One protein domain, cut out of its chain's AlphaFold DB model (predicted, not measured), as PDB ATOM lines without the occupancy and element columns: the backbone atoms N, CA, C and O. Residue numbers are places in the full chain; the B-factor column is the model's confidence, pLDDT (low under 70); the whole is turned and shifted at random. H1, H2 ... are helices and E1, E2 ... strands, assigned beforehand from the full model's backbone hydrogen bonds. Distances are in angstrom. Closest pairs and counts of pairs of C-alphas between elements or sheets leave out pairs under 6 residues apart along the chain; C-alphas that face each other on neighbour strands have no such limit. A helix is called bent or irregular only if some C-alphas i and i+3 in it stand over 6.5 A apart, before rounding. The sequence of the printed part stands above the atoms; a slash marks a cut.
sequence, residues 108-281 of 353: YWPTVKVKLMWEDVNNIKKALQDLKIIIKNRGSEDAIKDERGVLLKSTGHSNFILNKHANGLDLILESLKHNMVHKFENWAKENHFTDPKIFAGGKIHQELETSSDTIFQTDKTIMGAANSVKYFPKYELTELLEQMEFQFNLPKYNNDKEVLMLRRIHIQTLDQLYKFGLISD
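This is residues 108 to 281 of the 353 residues of an uncharacterized protein of Puccinia graminis f. sp. tritici (strain CRL 75-36-700-3 / race SCCL) (UniProt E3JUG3). This is a rod-like bundle built on two long helices, H1 and H2, side by side and running opposite ways, with the shorter H7 and H9 packed on residues 158 to 176 of H2. E1 and the loop before it reach past one end, while H3, H4, H5 and H6 make a loose arc round the last part of H2, with residues 210 to 215 sticking out. The printed part has 174 residues, with nine named helices and one named strand in the order H1, E1, then H2 to H9; its class is mostly helix. The whole is only just loose, close to compact, with a radius of gyration of the C-alphas of 19.2 A and spans of 70 by 34 by 27 A.

Start with H1, residues 108 to 137, and H2, residues 157 to 190: they touch at a shallow tilt of 13 degrees, opposite ways, and their closest C-alphas, Ile 135 and Asn 159, are 6.4 A apart. H2 is the hub, touching five helices. H3, residues 196 to 199, touches H2, closest at the C-alphas of Glu 185 and Pro 196, 5.0 A. H4, residues 203 to 210, is close to H2 but not clearly touching, with 7.2 A between the C-alphas of Val 181 and His 205. H5, residues 214 to 222, is near H2. H6, residues 225 to 230, touches H2 with the C-alphas of Asn 179 and Ser 228 closest, 6.2 A. H7, residues 234 to 247, touches H2 at 26 degrees, a shallow tilt, opposite ways; look at the C-alphas of His 165 and Leu 240, 5.9 A apart. H9, residues 257 to 275, touches H1 closest at the C-alphas of Ile 124 and Ile 265, 6.3 A. H1, H2, H7 and H9 form an up and down bundle, each running against the one before it. H8, residues 251 to 255, touches no helix. Every O i to N i+4 pair is within hydrogen-bond range in H1, H2, H4, H7 and H9, but 3 of 5 in H5, 1 of 2 in H6 and 0 of 1 in H8, where 1 of 2 O i to N i+3 pairs is; H3 is too short for an O i to N i+4 pair.

Find C-alpha 108 at (-31.296, -37.518, -54.443); from there H1 runs 43.5 A. E1, residues 151 to 153, pairs with no named strand, but residues 144 to 145 pair with it, antiparallel. H2 starts at (-6.669, -5.404, -25.959) and runs 49.1 A; H7 runs 20.0 A. H8 is only just irregular, with C-alphas 252 and 255 6.7 A apart. H9 runs 27.1 A to C-alpha 275 at (-25.728, -17.229, -51.181).

The two C-alphas farthest apart, those of Arg 148 and Thr 194, are 71.0 A apart. The printed part has no cut, and the link from H1 to E1, 13 residues, is long. The mean pLDDT of the printed part is 73.8; look for low confidence in residues 200 to 235.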
ATOM      1  N   TYR A 108     -32.706 -37.164 -54.619       67.69
ATOM      2  CA  TYR A 108     -31.296 -37.518 -54.443       67.69
ATOM      3  C   TYR A 108     -30.336 -36.348 -54.701       67.69
ATOM      4  O   TYR A 108     -29.609 -35.930 -53.798       67.69
ATOM      5  N   TRP A 109     -30.348 -35.775 -55.908       71.12
ATOM      6  CA  TRP A 109     -29.411 -34.711 -56.287       71.12
ATOM      7  C   TRP A 109     -29.586 -33.421 -55.470       71.12
ATOM      8  O   TRP A 109     -28.576 -32.879 -55.004       71.12
ATOM      9  N   PRO A 110     -30.818 -32.942 -55.213       72.62
ATOM     10  CA  PRO A 110     -31.034 -31.848 -54.273       72.62
ATOM     11  C   PRO A 110     -30.553 -32.164 -52.854       72.62
ATOM     12  O   PRO A 110     -29.945 -31.304 -52.222       72.62
ATOM     13  N   THR A 111     -30.734 -33.395 -52.366       70.00
ATOM     14  CA  THR A 111     -30.276 -33.802 -51.025       70.00
ATOM     15  C   THR A 111     -28.755 -33.762 -50.922       70.00
ATOM     16  O   THR A 111     -28.210 -33.195 -49.973       70.00
ATOM     17  N   VAL A 112     -28.049 -34.296 -51.925       67.88
ATOM     18  CA  VAL A 112     -26.583 -34.196 -52.018       67.88
ATOM     19  C   VAL A 112     -26.152 -32.730 -52.011       67.88
ATOM     20  O   VAL A 112     -25.217 -32.356 -51.303       67.88
ATOM     21  N   LYS A 113     -26.856 -31.873 -52.756       74.75
ATOM     22  CA  LYS A 113     -26.524 -30.451 -52.837       74.75
ATOM     23  C   LYS A 113     -26.730 -29.717 -51.512       74.75
ATOM     24  O   LYS A 113     -25.859 -28.942 -51.118       74.75
ATOM     25  N   VAL A 114     -27.831 -29.990 -50.816       76.81
ATOM     26  CA  VAL A 114     -28.106 -29.485 -49.462       76.81
ATOM     27  C   VAL A 114     -27.013 -29.926 -48.490       76.81
ATOM     28  O   VAL A 114     -26.499 -29.099 -47.740       76.81
ATOM     29  N   LYS A 115     -26.596 -31.198 -48.536       70.56
ATOM     30  CA  LYS A 115     -25.521 -31.718 -47.680       70.56
ATOM     31  C   LYS A 115     -24.208 -30.953 -47.875       70.56
ATOM     32  O   LYS A 115     -23.607 -30.533 -46.894       70.56
ATOM     33  N   LEU A 116     -23.816 -30.692 -49.123       68.00
ATOM     34  CA  LEU A 116     -22.619 -29.899 -49.428       68.00
ATOM     35  C   LEU A 116     -22.715 -28.461 -48.887       68.00
ATOM     36  O   LEU A 116     -21.735 -27.925 -48.380       68.00
ATOM     37  N   MET A 117     -23.892 -27.831 -48.963       78.00
ATOM     38  CA  MET A 117     -24.098 -26.490 -48.396       78.00
ATOM     39  C   MET A 117     -23.985 -26.483 -46.864       78.00
ATOM     40  O   MET A 117     -23.444 -25.537 -46.293       78.00
ATOM     41  N   TRP A 118     -24.467 -27.533 -46.196       77.50
ATOM     42  CA  TRP A 118     -24.277 -27.712 -44.755       77.50
ATOM     43  C   TRP A 118     -22.811 -27.927 -44.385       77.50
ATOM     44  O   TRP A 118     -22.328 -27.321 -43.430       77.50
ATOM     45  N   GLU A 119     -22.094 -28.754 -45.144       73.69
ATOM     46  CA  GLU A 119     -20.662 -28.993 -44.947       73.69
ATOM     47  C   GLU A 119     -19.850 -27.697 -45.075       73.69
ATOM     48  O   GLU A 119     -18.999 -27.435 -44.226       73.69
ATOM     49  N   ASP A 120     -20.155 -26.842 -46.056       74.38
ATOM     50  CA  ASP A 120     -19.524 -25.523 -46.200       74.38
ATOM     51  C   ASP A 120     -19.650 -24.683 -44.912       74.38
ATOM     52  O   ASP A 120     -18.653 -24.152 -44.419       74.38
ATOM     53  N   VAL A 121     -20.855 -24.577 -44.340       80.56
ATOM     54  CA  VAL A 121     -21.100 -23.784 -43.119       80.56
ATOM     55  C   VAL A 121     -20.478 -24.436 -41.885       80.56
ATOM     56  O   VAL A 121     -19.860 -23.748 -41.070       80.56
ATOM     57  N   ASN A 122     -20.563 -25.761 -41.763       79.12
ATOM     58  CA  ASN A 122     -19.960 -26.503 -40.655       79.12
ATOM     59  C   ASN A 122     -18.429 -26.391 -40.655       79.12
ATOM     60  O   ASN A 122     -17.825 -26.264 -39.591       79.12
ATOM     61  N   ASN A 123     -17.799 -26.363 -41.829       75.12
ATOM     62  CA  ASN A 123     -16.359 -26.144 -41.954       75.12
ATOM     63  C   ASN A 123     -15.948 -24.743 -41.478       75.12
ATOM     64  O   ASN A 123     -14.942 -24.606 -40.779       75.12
ATOM     65  N   ILE A 124     -16.735 -23.709 -41.801       78.25
ATOM     66  CA  ILE A 124     -16.506 -22.341 -41.304       78.25
ATOM     67  C   ILE A 124     -16.657 -22.304 -39.778       78.25
ATOM     68  O   ILE A 124     -15.793 -21.767 -39.084       78.25
ATOM     69  N   LYS A 125     -17.719 -22.923 -39.245       83.50
ATOM     70  CA  LYS A 125     -17.973 -23.007 -37.801       83.50
ATOM     71  C   LYS A 125     -16.840 -23.719 -37.065       83.50
ATOM     72  O   LYS A 125     -16.371 -23.211 -36.053       83.50
ATOM     73  N   LYS A 126     -16.363 -24.853 -37.583       80.19
ATOM     74  CA  LYS A 126     -15.230 -25.587 -37.007       80.19
ATOM     75  C   LYS A 126     -13.969 -24.724 -36.971       80.19
ATOM     76  O   LYS A 126     -13.373 -24.582 -35.911       80.19
ATOM     77  N   ALA A 127     -13.630 -24.069 -38.084       77.19
ATOM     78  CA  ALA A 127     -12.481 -23.164 -38.143       77.19
ATOM     79  C   ALA A 127     -12.586 -22.013 -37.124       77.19
ATOM     80  O   ALA A 127     -11.580 -21.607 -36.545       77.19
ATOM     81  N   LEU A 128     -13.797 -21.504 -36.874       85.69
ATOM     82  CA  LEU A 128     -14.042 -20.496 -35.845       85.69
ATOM     83  C   LEU A 128     -13.851 -21.041 -34.427       85.69
ATOM     84  O   LEU A 128     -13.258 -20.355 -33.599       85.69
ATOM     85  N   GLN A 129     -14.313 -22.257 -34.133       88.25
ATOM     86  CA  GLN A 129     -14.107 -22.875 -32.818       88.25
ATOM     87  C   GLN A 129     -12.624 -23.155 -32.552       88.25
ATOM     88  O   GLN A 129     -12.123 -22.810 -31.481       88.25
ATOM     89  N   ASP A 130     -11.901 -23.671 -33.548       81.44
ATOM     90  CA  ASP A 130     -10.451 -23.866 -33.467       81.44
ATOM     91  C   ASP A 130      -9.738 -22.525 -33.209       81.44
ATOM     92  O   ASP A 130      -8.885 -22.418 -32.326       81.44
ATOM     93  N   LEU A 131     -10.150 -21.459 -33.908       85.44
ATOM     94  CA  LEU A 131      -9.622 -20.111 -33.691       85.44
ATOM     95  C   LEU A 131      -9.918 -19.580 -32.280       85.44
ATOM     96  O   LEU A 131      -9.036 -18.986 -31.668       85.44
ATOM     97  N   LYS A 132     -11.123 -19.796 -31.738       89.56
ATOM     98  CA  LYS A 132     -11.476 -19.383 -30.366       89.56
ATOM     99  C   LYS A 132     -10.558 -20.041 -29.333       89.56
ATOM    100  O   LYS A 132     -10.139 -19.379 -28.384       89.56
ATOM    101  N   ILE A 133     -10.199 -21.311 -29.531       88.75
ATOM    102  CA  ILE A 133      -9.236 -22.021 -28.673       88.75
ATOM    103  C   ILE A 133      -7.845 -21.382 -28.785       88.75
ATOM    104  O   ILE A 133      -7.209 -21.118 -27.765       88.75
ATOM    105  N   ILE A 134      -7.390 -21.080 -30.005       85.44
ATOM    106  CA  ILE A 134      -6.094 -20.427 -30.244       85.44
ATOM    107  C   ILE A 134      -6.045 -19.044 -29.580       85.44
ATOM    108  O   ILE A 134      -5.099 -18.759 -28.850       85.44
ATOM    109  N   ILE A 135      -7.078 -18.211 -29.759       86.38
ATOM    110  CA  ILE A 135      -7.162 -16.876 -29.144       86.38
ATOM    111  C   ILE A 135      -7.141 -16.982 -27.615       86.38
ATOM    112  O   ILE A 135      -6.466 -16.195 -26.956       86.38
ATOM    113  N   LYS A 136      -7.845 -17.960 -27.035       87.19
ATOM    114  CA  LYS A 136      -7.858 -18.178 -25.581       87.19
ATOM    115  C   LYS A 136      -6.473 -18.528 -25.028       87.19
ATOM    116  O   LYS A 136      -6.149 -18.124 -23.916       87.19
ATOM    117  N   ASN A 137      -5.674 -19.263 -25.798       86.06
ATOM    118  CA  ASN A 137      -4.329 -19.691 -25.410       86.06
ATOM    119  C   ASN A 137      -3.237 -18.679 -25.801       86.06
ATOM    120  O   ASN A 137      -2.066 -18.879 -25.473       86.06
ATOM    121  N   ARG A 138      -3.594 -17.603 -26.508       80.81
ATOM    122  CA  ARG A 138      -2.667 -16.549 -26.916       80.81
ATOM    123  C   ARG A 138      -2.218 -15.745 -25.694       80.81
ATOM    124  O   ARG A 138      -3.032 -15.313 -24.880       80.81
ATOM    125  N   GLY A 139      -0.910 -15.501 -25.589       78.19
ATOM    126  CA  GLY A 139      -0.351 -14.602 -24.579       78.19
ATOM    127  C   GLY A 139      -0.939 -13.191 -24.688       78.19
ATOM    128  O   GLY A 139      -1.355 -12.756 -25.765       78.19
ATOM    129  N   SER A 140      -1.001 -12.467 -23.571       82.94
ATOM    130  CA  SER A 140      -1.432 -11.067 -23.602       82.94
ATOM    131  C   SER A 140      -0.314 -10.203 -24.164       82.94
ATOM    132  O   SER A 140       0.811 -10.254 -23.679       82.94
ATOM    133  N   GLU A 141      -0.627  -9.419 -25.189       82.44
ATOM    134  CA  GLU A 141       0.295  -8.405 -25.690       82.44
ATOM    135  C   GLU A 141       0.422  -7.241 -24.711       82.44
ATOM    136  O   GLU A 141      -0.546  -6.900 -24.026       82.44
ATOM    137  N   ASP A 142       1.594  -6.612 -24.696       82.81
ATOM    138  CA  ASP A 142       1.837  -5.402 -23.920       82.81
ATOM    139  C   ASP A 142       0.989  -4.222 -24.410       82.81
ATOM    140  O   ASP A 142       0.573  -4.139 -25.572       82.81
ATOM    141  N   ALA A 143       0.765  -3.274 -23.502       84.31
ATOM    142  CA  ALA A 143       0.100  -2.021 -23.811       84.31
ATOM    143  C   ALA A 143       0.847  -1.233 -24.901       84.31
ATOM    144  O   ALA A 143       2.068  -1.084 -24.865       84.31
ATOM    145  N   ILE A 144       0.096  -0.657 -25.838       82.25
ATOM    146  CA  ILE A 144       0.625   0.235 -26.870       82.25
ATOM    147  C   ILE A 144       0.468   1.673 -26.398       82.25
ATOM    148  O   ILE A 144      -0.638   2.095 -26.049       82.25
ATOM    149  N   LYS A 145       1.558   2.434 -26.455       85.38
ATOM    150  CA  LYS A 145       1.584   3.870 -26.178       85.38
ATOM    151  C   LYS A 145       2.063   4.642 -27.406       85.38
ATOM    152  O   LYS A 145       2.755   4.073 -28.247       85.38
ATOM    153  N   ASP A 146       1.671   5.905 -27.515       83.56
ATOM    154  CA  ASP A 146       2.234   6.824 -28.506       83.56
ATOM    155  C   ASP A 146       3.628   7.334 -28.081       83.56
ATOM    156  O   ASP A 146       4.124   7.020 -26.995       83.56
ATOM    157  N   GLU A 147       4.262   8.144 -28.932       83.31
ATOM    158  CA  GLU A 147       5.586   8.741 -28.676       83.31
ATOM    159  C   GLU A 147       5.620   9.654 -27.437       83.31
ATOM    160  O   GLU A 147       6.687   9.927 -26.891       83.31
ATOM    161  N   ARG A 148       4.454  10.116 -26.971       84.75
ATOM    162  CA  ARG A 148       4.284  10.966 -25.785       84.75
ATOM    163  C   ARG A 148       3.961  10.150 -24.529       84.75
ATOM    164  O   ARG A 148       3.766  10.726 -23.461       84.75
ATOM    165  N   GLY A 149       3.901   8.822 -24.637       83.25
ATOM    166  CA  GLY A 149       3.564   7.910 -23.546       83.25
ATOM    167  C   GLY A 149       2.062   7.777 -23.264       83.25
ATOM    168  O   GLY A 149       1.697   7.115 -22.287       83.25
ATOM    169  N   VAL A 150       1.189   8.356 -24.095       86.31
ATOM    170  CA  VAL A 150      -0.271   8.234 -23.980       86.31
ATOM    171  C   VAL A 150      -0.691   6.826 -24.377       86.31
ATOM    172  O   VAL A 150      -0.273   6.298 -25.405       86.31
ATOM    173  N   LEU A 151      -1.533   6.204 -23.555       84.44
ATOM    174  CA  LEU A 151      -2.043   4.861 -23.801       84.44
ATOM    175  C   LEU A 151      -2.984   4.853 -25.014       84.44
ATOM    176  O   LEU A 151      -4.062   5.436 -24.967       84.44
ATOM    177  N   LEU A 152      -2.592   4.142 -26.070       81.44
ATOM    178  CA  LEU A 152      -3.419   3.918 -27.256       81.44
ATOM    179  C   LEU A 152      -4.239   2.630 -27.134       81.44
ATOM    180  O   LEU A 152      -5.406   2.603 -27.516       81.44
ATOM    181  N   LYS A 153      -3.634   1.549 -26.618       83.31
ATOM    182  CA  LYS A 153      -4.293   0.249 -26.387       83.31
ATOM    183  C   LYS A 153      -3.758  -0.388 -25.111       83.31
ATOM    184  O   LYS A 153      -2.547  -0.409 -24.903       83.31
ATOM    185  N   SER A 154      -4.640  -0.910 -24.263       84.75
ATOM    186  CA  SER A 154      -4.245  -1.600 -23.031       84.75
ATOM    187  C   SER A 154      -3.625  -2.972 -23.309       84.75
ATOM    188  O   SER A 154      -3.792  -3.543 -24.388       84.75
ATOM    189  N   THR A 155      -2.942  -3.529 -22.309       85.12
ATOM    190  CA  THR A 155      -2.483  -4.923 -22.326       85.12
ATOM    191  C   THR A 155      -3.652  -5.862 -22.634       85.12
ATOM    192  O   THR A 155      -4.748  -5.688 -22.096       85.12
ATOM    193  N   GLY A 156      -3.439  -6.837 -23.520       84.00
ATOM    194  CA  GLY A 156      -4.459  -7.824 -23.900       84.00
ATOM    195  C   GLY A 156      -5.639  -7.282 -24.726       84.00
ATOM    196  O   GLY A 156      -6.601  -8.016 -24.962       84.00
ATOM    197  N   HIS A 157      -5.582  -6.030 -25.196       85.31
ATOM    198  CA  HIS A 157      -6.669  -5.404 -25.959       85.31
ATOM    199  C   HIS A 157      -7.002  -6.155 -27.256       85.31
ATOM    200  O   HIS A 157      -8.178  -6.370 -27.545       85.31
ATOM    201  N   SER A 158      -6.005  -6.618 -28.020       84.69
ATOM    202  CA  SER A 158      -6.267  -7.416 -29.230       84.69
ATOM    203  C   SER A 158      -7.041  -8.696 -28.930       84.69
ATOM    204  O   SER A 158      -8.014  -8.978 -29.619       84.69
ATOM    205  N   ASN A 159      -6.663  -9.440 -27.885       87.62
ATOM    206  CA  ASN A 159      -7.314 -10.694 -27.501       87.62
ATOM    207  C   ASN A 159      -8.777 -10.451 -27.118       87.62
ATOM    208  O   ASN A 159      -9.646 -11.242 -27.481       87.62
ATOM    209  N   PHE A 160      -9.068  -9.343 -26.427       88.00
ATOM    210  CA  PHE A 160     -10.441  -8.938 -26.127       88.00
ATOM    211  C   PHE A 160     -11.255  -8.702 -27.407       88.00
ATOM    212  O   PHE A 160     -12.340  -9.267 -27.557       88.00
ATOM    213  N   ILE A 161     -10.721  -7.928 -28.358       87.75
ATOM    214  CA  ILE A 161     -11.408  -7.641 -29.626       87.75
ATOM    215  C   ILE A 161     -11.562  -8.905 -30.484       87.75
ATOM    216  O   ILE A 161     -12.649  -9.156 -31.004       87.75
ATOM    217  N   LEU A 162     -10.517  -9.732 -30.597       88.06
ATOM    218  CA  LEU A 162     -10.551 -11.008 -31.318       88.06
ATOM    219  C   LEU A 162     -11.631 -11.932 -30.744       88.06
ATOM    220  O   LEU A 162     -12.423 -12.484 -31.502       88.06
ATOM    221  N   ASN A 163     -11.715 -12.054 -29.416       89.44
ATOM    222  CA  ASN A 163     -12.752 -12.847 -28.753       89.44
ATOM    223  C   ASN A 163     -14.155 -12.279 -28.980       89.44
ATOM    224  O   ASN A 163     -15.068 -13.035 -29.313       89.44
ATOM    225  N   LYS A 164     -14.339 -10.958 -28.834       87.31
ATOM    226  CA  LYS A 164     -15.625 -10.297 -29.103       87.31
ATOM    227  C   LYS A 164     -16.090 -10.602 -30.526       87.31
ATOM    228  O   LYS A 164     -17.227 -11.021 -30.730       87.31
ATOM    229  N   HIS A 165     -15.193 -10.458 -31.497       86.62
ATOM    230  CA  HIS A 165     -15.518 -10.683 -32.895       86.62
ATOM    231  C   HIS A 165     -15.740 -12.160 -33.227       86.62
ATOM    232  O   HIS A 165     -16.661 -12.491 -33.973       86.62
ATOM    233  N   ALA A 166     -14.949 -13.064 -32.650       88.56
ATOM    234  CA  ALA A 166     -15.166 -14.495 -32.808       88.56
ATOM    235  C   ALA A 166     -16.534 -14.921 -32.257       88.56
ATOM    236  O   ALA A 166     -17.253 -15.651 -32.929       88.56
ATOM    237  N   ASN A 167     -16.934 -14.419 -31.084       86.50
ATOM    238  CA  ASN A 167     -18.254 -14.684 -30.508       86.50
ATOM    239  C   ASN A 167     -19.391 -14.090 -31.353       86.50
ATOM    240  O   ASN A 167     -20.404 -14.751 -31.556       86.50
ATOM    241  N   GLY A 168     -19.212 -12.884 -31.895       84.81
ATOM    242  CA  GLY A 168     -20.191 -12.278 -32.798       84.81
ATOM    243  C   GLY A 168     -20.399 -13.093 -34.081       84.81
ATOM    244  O   GLY A 168     -21.534 -13.384 -34.450       84.81
ATOM    245  N   LEU A 169     -19.317 -13.552 -34.722       84.94
ATOM    246  CA  LEU A 169     -19.414 -14.461 -35.872       84.94
ATOM    247  C   LEU A 169     -20.073 -15.798 -35.511       84.94
ATOM    248  O   LEU A 169     -20.758 -16.387 -36.344       84.94
ATOM    249  N   ASP A 170     -19.868 -16.271 -34.283       86.69
ATOM    250  CA  ASP A 170     -20.437 -17.520 -33.790       86.69
ATOM    251  C   ASP A 170     -21.967 -17.464 -33.759       86.69
ATOM    252  O   ASP A 170     -22.625 -18.388 -34.239       86.69
ATOM    253  N   LEU A 171     -22.505 -16.346 -33.259       83.62
ATOM    254  CA  LEU A 171     -23.937 -16.048 -33.235       83.62
ATOM    255  C   LEU A 171     -24.502 -15.945 -34.656       83.62
ATOM    256  O   LEU A 171     -25.494 -16.593 -34.974       83.62
ATOM    257  N   ILE A 172     -23.828 -15.199 -35.538       83.94
ATOM    258  CA  ILE A 172     -24.228 -15.020 -36.945       83.94
ATOM    259  C   ILE A 172     -24.288 -16.367 -37.683       83.94
ATOM    260  O   ILE A 172     -25.226 -16.618 -38.443       83.94
ATOM    261  N   LEU A 173     -23.304 -17.247 -37.466       85.50
ATOM    262  CA  LEU A 173     -23.273 -18.582 -38.068       85.50
ATOM    263  C   LEU A 173     -24.388 -19.481 -37.533       85.50
ATOM    264  O   LEU A 173     -24.981 -20.219 -38.319       85.50
ATOM    265  N   GLU A 174     -24.719 -19.407 -36.241       82.75
ATOM    266  CA  GLU A 174     -25.896 -20.115 -35.730       82.75
ATOM    267  C   GLU A 174     -27.180 -19.577 -36.360       82.75
ATOM    268  O   GLU A 174     -27.956 -20.366 -36.899       82.75
ATOM    269  N   SER A 175     -27.379 -18.257 -36.420       82.00
ATOM    270  CA  SER A 175     -28.541 -17.667 -37.100       82.00
ATOM    271  C   SER A 175     -28.633 -18.087 -38.573       82.00
ATOM    272  O   SER A 175     -29.730 -18.340 -39.077       82.00
ATOM    273  N   LEU A 176     -27.502 -18.209 -39.280       85.25
ATOM    274  CA  LEU A 176     -27.464 -18.738 -40.646       85.25
ATOM    275  C   LEU A 176     -27.943 -20.194 -40.700       85.25
ATOM    276  O   LEU A 176     -28.800 -20.505 -41.526       85.25
ATOM    277  N   LYS A 177     -27.442 -21.078 -39.828       84.75
ATOM    278  CA  LYS A 177     -27.866 -22.489 -39.785       84.75
ATOM    279  C   LYS A 177     -29.381 -22.609 -39.578       84.75
ATOM    280  O   LYS A 177     -30.037 -23.353 -40.301       84.75
ATOM    281  N   HIS A 178     -29.957 -21.810 -38.683       78.25
ATOM    282  CA  HIS A 178     -31.412 -21.750 -38.491       78.25
ATOM    283  C   HIS A 178     -32.141 -21.340 -39.774       78.25
ATOM    284  O   HIS A 178     -33.088 -21.988 -40.220       78.25
ATOM    285  N   ASN A 179     -31.653 -20.284 -40.424       81.69
ATOM    286  CA  ASN A 179     -32.203 -19.804 -41.684       81.69
ATOM    287  C   ASN A 179     -32.128 -20.853 -42.803       81.69
ATOM    288  O   ASN A 179     -33.045 -20.929 -43.622       81.69
ATOM    289  N   MET A 180     -31.059 -21.650 -42.858       84.94
ATOM    290  CA  MET A 180     -30.881 -22.701 -43.863       84.94
ATOM    291  C   MET A 180     -31.980 -23.759 -43.777       84.94
ATOM    292  O   MET A 180     -32.556 -24.091 -44.810       84.94
ATOM    293  N   VAL A 181     -32.329 -24.218 -42.569       83.56
ATOM    294  CA  VAL A 181     -33.434 -25.172 -42.348       83.56
ATOM    295  C   VAL A 181     -34.723 -24.653 -42.980       83.56
ATOM    296  O   VAL A 181     -35.285 -25.292 -43.870       83.56
ATOM    297  N   HIS A 182     -35.144 -23.446 -42.597       80.25
ATOM    298  CA  HIS A 182     -36.375 -22.847 -43.113       80.25
ATOM    299  C   HIS A 182     -36.327 -22.608 -44.624       80.25
ATOM    300  O   HIS A 182     -37.318 -22.811 -45.326       80.25
ATOM    301  N   LYS A 183     -35.179 -22.174 -45.153       85.75
ATOM    302  CA  LYS A 183     -35.002 -21.916 -46.587       85.75
ATOM    303  C   LYS A 183     -35.079 -23.192 -47.420       85.75
ATOM    304  O   LYS A 183     -35.674 -23.149 -48.497       85.75
ATOM    305  N   PHE A 184     -34.520 -24.302 -46.941       85.94
ATOM    306  CA  PHE A 184     -34.602 -25.594 -47.622       85.94
ATOM    307  C   PHE A 184     -35.998 -26.205 -47.540       85.94
ATOM    308  O   PHE A 184     -36.513 -26.650 -48.563       85.94
ATOM    309  N   GLU A 185     -36.650 -26.154 -46.378       83.62
ATOM    310  CA  GLU A 185     -38.034 -26.620 -46.238       83.62
ATOM    311  C   GLU A 185     -38.997 -25.827 -47.127       83.62
ATOM    312  O   GLU A 185     -39.847 -26.412 -47.796       83.62
ATOM    313  N   ASN A 186     -38.871 -24.495 -47.167       84.00
ATOM    314  CA  ASN A 186     -39.723 -23.657 -48.011       84.00
ATOM    315  C   ASN A 186     -39.475 -23.921 -49.493       84.00
ATOM    316  O   ASN A 186     -40.432 -24.089 -50.243       84.00
ATOM    317  N   TRP A 187     -38.210 -24.040 -49.907       86.94
ATOM    318  CA  TRP A 187     -37.882 -24.454 -51.268       86.94
ATOM    319  C   TRP A 187     -38.499 -25.821 -51.599       86.94
ATOM    320  O   TRP A 187     -39.089 -25.981 -52.662       86.94
ATOM    321  N   ALA A 188     -38.440 -26.796 -50.693       83.00
ATOM    322  CA  ALA A 188     -39.013 -28.115 -50.932       83.00
ATOM    323  C   ALA A 188     -40.554 -28.089 -51.016       83.00
ATOM    324  O   ALA A 188     -41.129 -28.752 -51.880       83.00
ATOM    325  N   LYS A 189     -41.223 -27.270 -50.191       82.94
ATOM    326  CA  LYS A 189     -42.677 -27.023 -50.269       82.94
ATOM    327  C   LYS A 189     -43.082 -26.384 -51.597       82.94
ATOM    328  O   LYS A 189     -44.026 -26.845 -52.228       82.94
ATOM    329  N   GLU A 190     -42.351 -25.359 -52.040       84.81
ATOM    330  CA  GLU A 190     -42.563 -24.695 -53.338       84.81
ATOM    331  C   GLU A 190     -42.379 -25.649 -54.529       84.81
ATOM    332  O   GLU A 190     -42.897 -25.396 -55.613       84.81
ATOM    333  N   ASN A 191     -41.645 -26.744 -54.329       80.88
ATOM    334  CA  ASN A 191     -41.392 -27.774 -55.329       80.88
ATOM    335  C   ASN A 191     -42.217 -29.053 -55.113       80.88
ATOM    336  O   ASN A 191     -41.939 -30.061 -55.755       80.88
ATOM    337  N   HIS A 192     -43.239 -29.002 -54.252       81.38
ATOM    338  CA  HIS A 192     -44.209 -30.079 -54.020       81.38
ATOM    339  C   HIS A 192     -43.604 -31.415 -53.553       81.38
ATOM    340  O   HIS A 192     -44.177 -32.476 -53.795       81.38
ATOM    341  N   PHE A 193     -42.469 -31.391 -52.844       75.81
ATOM    342  CA  PHE A 193     -41.952 -32.600 -52.200       75.81
ATOM    343  C   PHE A 193     -42.897 -33.067 -51.086       75.81
ATOM    344  O   PHE A 193     -43.325 -32.271 -50.250       75.81
ATOM    345  N   THR A 194     -43.179 -34.372 -51.049       73.75
ATOM    346  CA  THR A 194     -44.111 -34.990 -50.088       73.75
ATOM    347  C   THR A 194     -43.636 -34.871 -48.639       73.75
ATOM    348  O   THR A 194     -44.455 -34.724 -47.737       73.75
ATOM    349  N   ASP A 195     -42.318 -34.890 -48.416       76.06
ATOM    350  CA  ASP A 195     -41.708 -34.624 -47.112       76.06
ATOM    351  C   ASP A 195     -40.612 -33.548 -47.233       76.06
ATOM    352  O   ASP A 195     -39.453 -33.858 -47.512       76.06
ATOM    353  N   PRO A 196     -40.947 -32.260 -47.032       75.12
ATOM    354  CA  PRO A 196     -39.979 -31.164 -47.068       75.12
ATOM    355  C   PRO A 196     -38.883 -31.250 -45.997       75.12
ATOM    356  O   PRO A 196     -37.822 -30.644 -46.165       75.12
ATOM    357  N   LYS A 197     -39.112 -31.990 -44.900       75.31
ATOM    358  CA  LYS A 197     -38.176 -32.063 -43.769       75.31
ATOM    359  C   LYS A 197     -36.924 -32.876 -44.088       75.31
ATOM    360  O   LYS A 197     -35.905 -32.694 -43.426       75.31
ATOM    361  N   ILE A 198     -36.936 -33.700 -45.139       70.69
ATOM    362  CA  ILE A 198     -35.742 -34.448 -45.577       70.69
ATOM    363  C   ILE A 198     -34.566 -33.518 -45.925       70.69
ATOM    364  O   ILE A 198     -33.405 -33.909 -45.811       70.69
ATOM    365  N   PHE A 199     -34.853 -32.264 -46.295       73.06
ATOM    366  CA  PHE A 199     -33.853 -31.250 -46.630       73.06
ATOM    367  C   PHE A 199     -33.431 -30.379 -45.432       73.06
ATOM    368  O   PHE A 199     -32.503 -29.579 -45.547       73.06
ATOM    369  N   ALA A 200     -34.047 -30.554 -44.258       66.44
ATOM    370  CA  ALA A 200     -33.739 -29.804 -43.036       66.44
ATOM    371  C   ALA A 200     -32.414 -30.222 -42.362       66.44
ATOM    372  O   ALA A 200     -32.055 -29.695 -41.312       66.44
ATOM    373  N   GLY A 201     -31.661 -31.164 -42.945       61.66
ATOM    374  CA  GLY A 201     -30.358 -31.572 -42.417       61.66
ATOM    375  C   GLY A 201     -30.429 -32.482 -41.187       61.66
ATOM    376  O   GLY A 201     -29.485 -32.480 -40.404       61.66
ATOM    377  N   GLY A 202     -31.514 -33.254 -41.021       54.12
ATOM    378  CA  GLY A 202     -31.654 -34.414 -40.121       54.12
ATOM    379  C   GLY A 202     -31.149 -34.216 -38.687       54.12
ATOM    380  O   GLY A 202     -31.918 -33.859 -37.801       54.12
ATOM    381  N   LYS A 203     -29.845 -34.430 -38.468       54.16
ATOM    382  CA  LYS A 203     -29.166 -34.187 -37.185       54.16
ATOM    383  C   LYS A 203     -29.254 -32.733 -36.726       54.16
ATOM    384  O   LYS A 203     -29.517 -32.494 -35.561       54.16
ATOM    385  N   ILE A 204     -29.097 -31.772 -37.635       52.53
ATOM    386  CA  ILE A 204     -29.142 -30.345 -37.291       52.53
ATOM    387  C   ILE A 204     -30.565 -29.945 -36.910       52.53
ATOM    388  O   ILE A 204     -30.751 -29.239 -35.932       52.53
ATOM    389  N   HIS A 205     -31.581 -30.447 -37.617       52.34
ATOM    390  CA  HIS A 205     -32.975 -30.236 -37.227       52.34
ATOM    391  C   HIS A 205     -33.252 -30.815 -35.832       52.34
ATOM    392  O   HIS A 205     -33.812 -30.123 -34.997       52.34
ATOM    393  N   GLN A 206     -32.783 -32.032 -35.537       53.19
ATOM    394  CA  GLN A 206     -32.936 -32.651 -34.214       53.19
ATOM    395  C   GLN A 206     -32.178 -31.907 -33.101       53.19
ATOM    396  O   GLN A 206     -32.731 -31.703 -32.024       53.19
ATOM    397  N   GLU A 207     -30.944 -31.460 -33.347       53.84
ATOM    398  CA  GLU A 207     -30.156 -30.633 -32.416       53.84
ATOM    399  C   GLU A 207     -30.825 -29.270 -32.164       53.84
ATOM    400  O   GLU A 207     -30.884 -28.796 -31.034       53.84
ATOM    401  N   LEU A 208     -31.400 -28.659 -33.204       52.84
ATOM    402  CA  LEU A 208     -32.165 -27.413 -33.100       52.84
ATOM    403  C   LEU A 208     -33.508 -27.614 -32.377       52.84
ATOM    404  O   LEU A 208     -33.960 -26.719 -31.672       52.84
ATOM    405  N   GLU A 209     -34.157 -28.772 -32.536       50.44
ATOM    406  CA  GLU A 209     -35.408 -29.112 -31.845       50.44
ATOM    407  C   GLU A 209     -35.211 -29.493 -30.374       50.44
ATOM    408  O   GLU A 209     -36.144 -29.359 -29.583       50.44
ATOM    409  N   THR A 210     -34.013 -29.947 -30.006       47.03
ATOM    410  CA  THR A 210     -33.638 -30.311 -28.628       47.03
ATOM    411  C   THR A 210     -32.955 -29.174 -27.864       47.03
ATOM    412  O   THR A 210     -32.813 -29.261 -26.644       47.03
ATOM    413  N   SER A 211     -32.582 -28.090 -28.552       46.91
ATOM    414  CA  SER A 211     -32.062 -26.858 -27.956       46.91
ATOM    415  C   SER A 211     -33.099 -26.185 -27.043       46.91
ATOM    416  O   SER A 211     -34.216 -25.873 -27.457       46.91
ATOM    417  N   SER A 212     -32.719 -25.937 -25.786       41.56
ATOM    418  CA  SER A 212     -33.525 -25.236 -24.774       41.56
ATOM    419  C   SER A 212     -33.409 -23.708 -24.836       41.56
ATOM    420  O   SER A 212     -33.924 -23.016 -23.958       41.56
ATOM    421  N   ASP A 213     -32.703 -23.166 -25.827       44.94
ATOM    422  CA  ASP A 213     -32.458 -21.730 -25.928       44.94
ATOM    423  C   ASP A 213     -33.762 -20.982 -26.250       44.94
ATOM    424  O   ASP A 213     -34.453 -21.237 -27.233       44.94
ATOM    425  N   THR A 214     -34.118 -20.014 -25.410       42.12
ATOM    426  CA  THR A 214     -35.390 -19.266 -25.458       42.12
ATOM    427  C   THR A 214     -35.586 -18.446 -26.739       42.12
ATOM    428  O   THR A 214     -36.728 -18.188 -27.129       42.12
ATOM    429  N   ILE A 215     -34.492 -18.111 -27.435       43.25
ATOM    430  CA  ILE A 215     -34.502 -17.508 -28.779       43.25
ATOM    431  C   ILE A 215     -35.138 -18.477 -29.794       43.25
ATOM    432  O   ILE A 215     -35.911 -18.065 -30.651       43.25
ATOM    433  N   PHE A 216     -34.917 -19.786 -29.643       43.88
ATOM    434  CA  PHE A 216     -35.376 -20.807 -30.584       43.88
ATOM    435  C   PHE A 216     -36.894 -20.993 -30.542       43.88
ATOM    436  O   PHE A 216     -37.519 -21.190 -31.582       43.88
ATOM    437  N   GLN A 217     -37.521 -20.928 -29.364       41.50
ATOM    438  CA  GLN A 217     -38.975 -21.114 -29.262       41.50
ATOM    439  C   GLN A 217     -39.767 -19.889 -29.737       41.50
ATOM    440  O   GLN A 217     -40.845 -20.043 -30.322       41.50
ATOM    441  N   THR A 218     -39.216 -18.689 -29.540       37.16
ATOM    442  CA  THR A 218     -39.795 -17.440 -30.055       37.16
ATOM    443  C   THR A 218     -39.572 -17.291 -31.564       37.16
ATOM    444  O   THR A 218     -40.493 -16.894 -32.276       37.16
ATOM    445  N   ASP A 219     -38.426 -17.730 -32.089       41.06
ATOM    446  CA  ASP A 219     -38.158 -17.737 -33.531       41.06
ATOM    447  C   ASP A 219     -38.974 -18.799 -34.287       41.06
ATOM    448  O   ASP A 219     -39.486 -18.513 -35.368       41.06
ATOM    449  N   LYS A 220     -39.211 -19.994 -33.720       40.53
ATOM    450  CA  LYS A 220     -39.994 -21.065 -34.380       40.53
ATOM    451  C   LYS A 220     -41.463 -20.681 -34.622       40.53
ATOM    452  O   LYS A 220     -42.075 -21.183 -35.561       40.53
ATOM    453  N   THR A 221     -42.030 -19.788 -33.806       40.00
ATOM    454  CA  THR A 221     -43.418 -19.300 -33.951       40.00
ATOM    455  C   THR A 221     -43.544 -18.054 -34.834       40.00
ATOM    456  O   THR A 221     -44.635 -17.784 -35.336       40.00
ATOM    457  N   ILE A 222     -42.449 -17.321 -35.078       40.03
ATOM    458  CA  ILE A 222     -42.456 -16.040 -35.808       40.03
ATOM    459  C   ILE A 222     -41.724 -16.134 -37.166       40.03
ATOM    460  O   ILE A 222     -42.060 -15.398 -38.094       40.03
ATOM    461  N   MET A 223     -40.760 -17.038 -37.365       44.91
ATOM    462  CA  MET A 223     -39.905 -17.072 -38.563       44.91
ATOM    463  C   MET A 223     -40.532 -17.778 -39.778       44.91
ATOM    464  O   MET A 223     -40.212 -18.912 -40.126       44.91
ATOM    465  N   GLY A 224     -41.358 -17.051 -40.530       47.03
ATOM    466  CA  GLY A 224     -41.463 -17.269 -41.980       47.03
ATOM    467  C   GLY A 224     -40.208 -16.764 -42.716       47.03
ATOM    468  O   GLY A 224     -39.435 -15.979 -42.163       47.03
ATOM    469  N   ALA A 225     -40.021 -17.131 -43.992       49.56
ATOM    470  CA  ALA A 225     -38.879 -16.681 -44.815       49.56
ATOM    471  C   ALA A 225     -38.704 -15.146 -44.865       49.56
ATOM    472  O   ALA A 225     -37.591 -14.648 -45.028       49.56
ATOM    473  N   ALA A 226     -39.799 -14.392 -44.714       50.03
ATOM    474  CA  ALA A 226     -39.787 -12.931 -44.652       50.03
ATOM    475  C   ALA A 226     -39.222 -12.392 -43.324       50.03
ATOM    476  O   ALA A 226     -38.514 -11.387 -43.310       50.03
ATOM    477  N   ASN A 227     -39.487 -13.080 -42.212       52.91
ATOM    478  CA  ASN A 227     -39.019 -12.681 -40.884       52.91
ATOM    479  C   ASN A 227     -37.565 -13.109 -40.652       52.91
ATOM    480  O   ASN A 227     -36.807 -12.391 -40.008       52.91
ATOM    481  N   SER A 228     -37.137 -14.201 -41.283       57.41
ATOM    482  CA  SER A 228     -35.774 -14.723 -41.177       57.41
ATOM    483  C   SER A 228     -34.711 -13.785 -41.797       57.41
ATOM    484  O   SER A 228     -33.589 -13.705 -41.305       57.41
ATOM    485  N   VAL A 229     -35.077 -13.007 -42.827       60.44
ATOM    486  CA  VAL A 229     -34.241 -11.929 -43.406       60.44
ATOM    487  C   VAL A 229     -34.362 -10.624 -42.611       60.44
ATOM    488  O   VAL A 229     -33.384  -9.888 -42.483       60.44
ATOM    489  N   LYS A 230     -35.560 -10.322 -42.090       60.09
ATOM    490  CA  LYS A 230     -35.867  -9.074 -41.374       60.09
ATOM    491  C   LYS A 230     -35.190  -8.986 -40.004       60.09
ATOM    492  O   LYS A 230     -34.743  -7.907 -39.637       60.09
ATOM    493  N   TYR A 231     -35.115 -10.100 -39.278       62.94
ATOM    494  CA  TYR A 231     -34.530 -10.178 -37.934       62.94
ATOM    495  C   TYR A 231     -33.105 -10.745 -37.927       62.94
ATOM    496  O   TYR A 231     -32.557 -11.032 -36.868       62.94
ATOM    497  N   PHE A 232     -32.487 -10.914 -39.100       69.94
ATOM    498  CA  PHE A 232     -31.090 -11.324 -39.169       69.94
ATOM    499  C   PHE A 232     -30.186 -10.233 -38.554       69.94
ATOM    500  O   PHE A 232     -30.388  -9.060 -38.889       69.94
ATOM    501  N   PRO A 233     -29.186 -10.578 -37.714       69.75
ATOM    502  CA  PRO A 233     -28.295  -9.622 -37.042       69.75
ATOM    503  C   PRO A 233     -27.299  -8.969 -38.021       69.75
ATOM    504  O   PRO A 233     -26.103  -9.268 -38.074       69.75
ATOM    505  N   LYS A 234     -27.824  -8.108 -38.896       69.44
ATOM    506  CA  LYS A 234     -27.079  -7.410 -39.954       69.44
ATOM    507  C   LYS A 234     -26.212  -6.280 -39.411       69.44
ATOM    508  O   LYS A 234     -25.160  -5.987 -39.983       69.44
ATOM    509  N   TYR A 235     -26.678  -5.625 -38.350       67.94
ATOM    510  CA  TYR A 235     -25.963  -4.519 -37.725       67.94
ATOM    511  C   TYR A 235     -24.670  -5.031 -37.092       67.94
ATOM    512  O   TYR A 235     -23.596  -4.502 -37.355       67.94
ATOM    513  N   GLU A 236     -24.767  -6.154 -36.390       70.38
ATOM    514  CA  GLU A 236     -23.670  -6.857 -35.747       70.38
ATOM    515  C   GLU A 236     -22.608  -7.255 -36.775       70.38
ATOM    516  O   GLU A 236     -21.426  -7.033 -36.555       70.38
ATOM    517  N   LEU A 237     -23.002  -7.764 -37.946       72.31
ATOM    518  CA  LEU A 237     -22.063  -8.103 -39.020       72.31
ATOM    519  C   LEU A 237     -21.226  -6.897 -39.487       72.31
ATOM    520  O   LEU A 237     -20.026  -7.031 -39.729       72.31
ATOM    521  N   THR A 238     -21.857  -5.729 -39.603       70.44
ATOM    522  CA  THR A 238     -21.195  -4.492 -40.048       70.44
ATOM    523  C   THR A 238     -20.328  -3.909 -38.932       70.44
ATOM    524  O   THR A 238     -19.165  -3.593 -39.166       70.44
ATOM    525  N   GLU A 239     -20.841  -3.869 -37.701       75.69
ATOM    526  CA  GLU A 239     -20.107  -3.417 -36.513       75.69
ATOM    527  C   GLU A 239     -18.847  -4.263 -36.282       75.69
ATOM    528  O   GLU A 239     -17.779  -3.739 -35.971       75.69
ATOM    529  N   LEU A 240     -18.943  -5.581 -36.467       76.81
ATOM    530  CA  LEU A 240     -17.807  -6.491 -36.366       76.81
ATOM    531  C   LEU A 240     -16.718  -6.150 -37.391       76.81
ATOM    532  O   LEU A 240     -15.533  -6.125 -37.050       76.81
ATOM    533  N   LEU A 241     -17.106  -5.832 -38.627       72.12
ATOM    534  CA  LEU A 241     -16.158  -5.406 -39.651       72.12
ATOM    535  C   LEU A 241     -15.483  -4.077 -39.290       72.12
ATOM    536  O   LEU A 241     -14.258  -3.986 -39.338       72.12
ATOM    537  N   GLU A 242     -16.262  -3.076 -38.890       75.62
ATOM    538  CA  GLU A 242     -15.761  -1.757 -38.482       75.62
ATOM    539  C   GLU A 242     -14.860  -1.844 -37.239       75.62
ATOM    540  O   GLU A 242     -13.852  -1.150 -37.114       75.62
ATOM    541  N   GLN A 243     -15.156  -2.751 -36.309       76.06
ATOM    542  CA  GLN A 243     -14.285  -2.999 -35.164       76.06
ATOM    543  C   GLN A 243     -12.979  -3.665 -35.594       76.06
ATOM    544  O   GLN A 243     -11.913  -3.267 -35.125       76.06
ATOM    545  N   MET A 244     -13.020  -4.623 -36.519       73.75
ATOM    546  CA  MET A 244     -11.799  -5.197 -37.097       73.75
ATOM    547  C   MET A 244     -10.982  -4.174 -37.892       73.75
ATOM    548  O   MET A 244      -9.756  -4.302 -37.960       73.75
ATOM    549  N   GLU A 245     -11.643  -3.170 -38.472       71.44
ATOM    550  CA  GLU A 245     -11.018  -2.019 -39.119       71.44
ATOM    551  C   GLU A 245     -10.217  -1.199 -38.132       71.44
ATOM    552  O   GLU A 245      -8.988  -1.129 -38.189       71.44
ATOM    553  N   PHE A 246     -10.937  -0.604 -37.195       75.38
ATOM    554  CA  PHE A 246     -10.388   0.392 -36.305       75.38
ATOM    555  C   PHE A 246      -9.346  -0.217 -35.361       75.38
ATOM    556  O   PHE A 246      -8.327   0.397 -35.043       75.38
ATOM    557  N   GLN A 247      -9.565  -1.461 -34.933       81.12
ATOM    558  CA  GLN A 247      -8.722  -2.101 -33.929       81.12
ATOM    559  C   GLN A 247      -7.475  -2.776 -34.512       81.12
ATOM    560  O   GLN A 247      -6.505  -2.958 -33.774       81.12
ATOM    561  N   PHE A 248      -7.430  -3.080 -35.814       77.06
ATOM    562  CA  PHE A 248      -6.292  -3.761 -36.452       77.06
ATOM    563  C   PHE A 248      -5.744  -3.013 -37.679       77.06
ATOM    564  O   PHE A 248      -5.272  -3.630 -38.631       77.06
ATOM    565  N   ASN A 249      -5.784  -1.678 -37.642       72.00
ATOM    566  CA  ASN A 249      -5.243  -0.787 -38.679       72.00
ATOM    567  C   ASN A 249      -3.721  -0.540 -38.591       72.00
ATOM    568  O   ASN A 249      -3.153   0.107 -39.467       72.00
ATOM    569  N   LEU A 250      -3.048  -1.017 -37.538       71.38
ATOM    570  CA  LEU A 250      -1.610  -0.803 -37.352       71.38
ATOM    571  C   LEU A 250      -0.775  -1.844 -38.121       71.38
ATOM    572  O   LEU A 250      -1.112  -3.030 -38.061       71.38
ATOM    573  N   PRO A 251       0.385  -1.466 -38.704       70.56
ATOM    574  CA  PRO A 251       1.232  -2.370 -39.493       70.56
ATOM    575  C   PRO A 251       1.644  -3.664 -38.784       70.56
ATOM    576  O   PRO A 251       1.811  -4.698 -39.430       70.56
ATOM    577  N   LYS A 252       1.778  -3.637 -37.451       75.81
ATOM    578  CA  LYS A 252       2.126  -4.826 -36.657       75.81
ATOM    579  C   LYS A 252       1.113  -5.971 -36.807       75.81
ATOM    580  O   LYS A 252       1.488  -7.128 -36.668       75.81
ATOM    581  N   TYR A 253      -0.146  -5.656 -37.117       74.69
ATOM    582  CA  TYR A 253      -1.208  -6.646 -37.295       74.69
ATOM    583  C   TYR A 253      -1.306  -7.173 -38.734       74.69
ATOM    584  O   TYR A 253      -2.034  -8.130 -38.978       74.69
ATOM    585  N   ASN A 254      -0.541  -6.625 -39.687       67.88
ATOM    586  CA  ASN A 254      -0.573  -7.068 -41.088       67.88
ATOM    587  C   ASN A 254      -0.148  -8.537 -41.254       67.88
ATOM    588  O   ASN A 254      -0.514  -9.181 -42.233       67.88
ATOM    589  N   ASN A 255       0.630  -9.055 -40.302       67.38
ATOM    590  CA  ASN A 255       1.157 -10.420 -40.291       67.38
ATOM    591  C   ASN A 255       0.605 -11.257 -39.122       67.38
ATOM    592  O   ASN A 255       1.100 -12.356 -38.880       67.38
ATOM    593  N   ASP A 256      -0.372 -10.733 -38.378       74.75
ATOM    594  CA  ASP A 256      -0.963 -11.418 -37.232       74.75
ATOM    595  C   ASP A 256      -1.888 -12.543 -37.723       74.75
ATOM    596  O   ASP A 256      -2.893 -12.299 -38.398       74.75
ATOM    597  N   LYS A 257      -1.515 -13.793 -37.425       76.69
ATOM    598  CA  LYS A 257      -2.173 -14.985 -37.973       76.69
ATOM    599  C   LYS A 257      -3.618 -15.105 -37.506       76.69
ATOM    600  O   LYS A 257      -4.480 -15.462 -38.307       76.69
ATOM    601  N   GLU A 258      -3.902 -14.804 -36.241       80.81
ATOM    602  CA  GLU A 258      -5.259 -14.893 -35.700       80.81
ATOM    603  C   GLU A 258      -6.159 -13.810 -36.300       80.81
ATOM    604  O   GLU A 258      -7.297 -14.103 -36.672       80.81
ATOM    605  N   VAL A 259      -5.644 -12.587 -36.476       78.69
ATOM    606  CA  VAL A 259      -6.367 -11.499 -37.158       78.69
ATOM    607  C   VAL A 259      -6.691 -11.891 -38.601       78.69
ATOM    608  O   VAL A 259      -7.837 -11.750 -39.037       78.69
ATOM    609  N   LEU A 260      -5.715 -12.423 -39.343       72.88
ATOM    610  CA  LEU A 260      -5.907 -12.879 -40.722       72.88
ATOM    611  C   LEU A 260      -6.923 -14.028 -40.802       72.88
ATOM    612  O   LEU A 260      -7.828 -14.000 -41.640       72.88
ATOM    613  N   MET A 261      -6.841 -15.009 -39.901       74.38
ATOM    614  CA  MET A 261      -7.775 -16.137 -39.863       74.38
ATOM    615  C   MET A 261      -9.202 -15.689 -39.527       74.38
ATOM    616  O   MET A 261     -10.150 -16.124 -40.184       74.38
ATOM    617  N   LEU A 262      -9.369 -14.765 -38.576       78.56
ATOM    618  CA  LEU A 262     -10.681 -14.235 -38.203       78.56
ATOM    619  C   LEU A 262     -11.331 -13.453 -39.347       78.56
ATOM    620  O   LEU A 262     -12.514 -13.633 -39.639       78.56
ATOM    621  N   ARG A 263     -10.542 -12.629 -40.045       74.25
ATOM    622  CA  ARG A 263     -10.981 -11.922 -41.252       74.25
ATOM    623  C   ARG A 263     -11.418 -12.906 -42.345       74.25
ATOM    624  O   ARG A 263     -12.432 -12.676 -42.998       74.25
ATOM    625  N   ARG A 264     -10.699 -14.022 -42.533       73.06
ATOM    626  CA  ARG A 264     -11.052 -15.040 -43.539       73.06
ATOM    627  C   ARG A 264     -12.408 -15.653 -43.215       73.06
ATOM    628  O   ARG A 264     -13.247 -15.770 -44.102       73.06
ATOM    629  N   ILE A 265     -12.619 -16.026 -41.955       75.19
ATOM    630  CA  ILE A 265     -13.892 -16.588 -41.493       75.19
ATOM    631  C   ILE A 265     -15.015 -15.570 -41.707       75.19
ATOM    632  O   ILE A 265     -16.057 -15.940 -42.234       75.19
ATOM    633  N   HIS A 266     -14.789 -14.285 -41.404       79.44
ATOM    634  CA  HIS A 266     -15.757 -13.219 -41.681       79.44
ATOM    635  C   HIS A 266     -16.166 -13.203 -43.168       79.44
ATOM    636  O   HIS A 266     -17.356 -13.227 -43.479       79.44
ATOM    637  N   ILE A 267     -15.202 -13.228 -44.095       73.38
ATOM    638  CA  ILE A 267     -15.463 -13.262 -45.547       73.38
ATOM    639  C   ILE A 267     -16.262 -14.506 -45.949       73.38
ATOM    640  O   ILE A 267     -17.243 -14.410 -46.685       73.38
ATOM    641  N   GLN A 268     -15.864 -15.679 -45.461       73.31
ATOM    642  CA  GLN A 268     -16.556 -16.926 -45.778       73.31
ATOM    643  C   GLN A 268     -17.994 -16.920 -45.252       73.31
ATOM    644  O   GLN A 268     -18.899 -17.381 -45.946       73.31
ATOM    645  N   THR A 269     -18.221 -16.351 -44.067       80.12
ATOM    646  CA  THR A 269     -19.560 -16.130 -43.522       80.12
ATOM    647  C   THR A 269     -20.365 -15.211 -44.439       80.12
ATOM    648  O   THR A 269     -21.454 -15.599 -44.854       80.12
ATOM    649  N   LEU A 270     -19.825 -14.053 -44.844       76.31
ATOM    650  CA  LEU A 270     -20.488 -13.125 -45.774       76.31
ATOM    651  C   LEU A 270     -20.915 -13.800 -47.079       76.31
ATOM    652  O   LEU A 270     -22.044 -13.609 -47.534       76.31
ATOM    653  N   ASP A 271     -20.044 -14.622 -47.658       73.88
ATOM    654  CA  ASP A 271     -20.358 -15.363 -48.876       73.88
ATOM    655  C   ASP A 271     -21.555 -16.294 -48.688       73.88
ATOM    656  O   ASP A 271     -22.415 -16.380 -49.568       73.88
ATOM    657  N   GLN A 272     -21.638 -16.989 -47.551       81.62
ATOM    658  CA  GLN A 272     -22.779 -17.853 -47.257       81.62
ATOM    659  C   GLN A 272     -24.048 -17.029 -47.009       81.62
ATOM    660  O   GLN A 272     -25.086 -17.323 -47.603       81.62
ATOM    661  N   LEU A 273     -23.970 -15.937 -46.242       82.69
ATOM    662  CA  LEU A 273     -25.106 -15.032 -46.033       82.69
ATOM    663  C   LEU A 273     -25.667 -14.508 -47.359       82.69
ATOM    664  O   LEU A 273     -26.883 -14.474 -47.558       82.69
ATOM    665  N   TYR A 274     -24.793 -14.163 -48.302       77.25
ATOM    666  CA  TYR A 274     -25.186 -13.720 -49.632       77.25
ATOM    667  C   TYR A 274     -25.806 -14.852 -50.465       77.25
ATOM    668  O   TYR A 274     -26.882 -14.686 -51.046       77.25
ATOM    669  N   LYS A 275     -25.190 -16.045 -50.481       79.25
ATOM    670  CA  LYS A 275     -25.728 -17.229 -51.181       79.25
ATOM    671  C   LYS A 275     -27.127 -17.608 -50.695       79.25
ATOM    672  O   LYS A 275     -27.961 -17.991 -51.515       79.25
ATOM    673  N   PHE A 276     -27.399 -17.447 -49.402       81.56
ATOM    674  CA  PHE A 276     -28.713 -17.682 -48.798       81.56
ATOM    675  C   PHE A 276     -29.660 -16.473 -48.874       81.56
ATOM    676  O   PHE A 276     -30.821 -16.577 -48.473       81.56
ATOM    677  N   GLY A 277     -29.220 -15.343 -49.433       79.31
ATOM    678  CA  GLY A 277     -30.045 -14.145 -49.619       79.31
ATOM    679  C   GLY A 277     -30.404 -13.440 -48.310       79.31
ATOM    680  O   GLY A 277     -31.471 -12.844 -48.211       79.31
ATOM    681  N   LEU A 278     -29.549 -13.556 -47.293       83.50
ATOM    682  CA  LEU A 278     -29.674 -12.838 -46.020       83.50
ATOM    683  C   LEU A 278     -29.086 -11.426 -46.111       83.50
ATOM    684  O   LEU A 278     -29.527 -10.531 -45.395       83.50
ATOM    685  N   ILE A 279     -28.154 -11.211 -47.041       76.62
ATOM    686  CA  ILE A 279     -27.632  -9.892 -47.413       76.62
ATOM    687  C   ILE A 279     -27.825  -9.638 -48.913       76.62
ATOM    688  O   ILE A 279     -27.788 -10.556 -49.733       76.62
ATOM    689  N   SER A 280     -28.059  -8.378 -49.258       76.00
ATOM    690  CA  SER A 280     -28.293  -7.862 -50.604       76.00
ATOM    691  C   SER A 280     -26.993  -7.465 -51.306       76.00
ATOM    692  O   SER A 280     -25.947  -7.293 -50.682       76.00
ATOM    693  N   ASP A 281     -27.074  -7.227 -52.618       67.06
ATOM    694  CA  ASP A 281     -25.960  -6.689 -53.411       67.06
ATOM    695  C   ASP A 281     -25.431  -5.361 -52.877       67.06
ATOM    696  O   ASP A 281     -24.225  -5.123 -52.901       67.06
TER     697      ASP A 281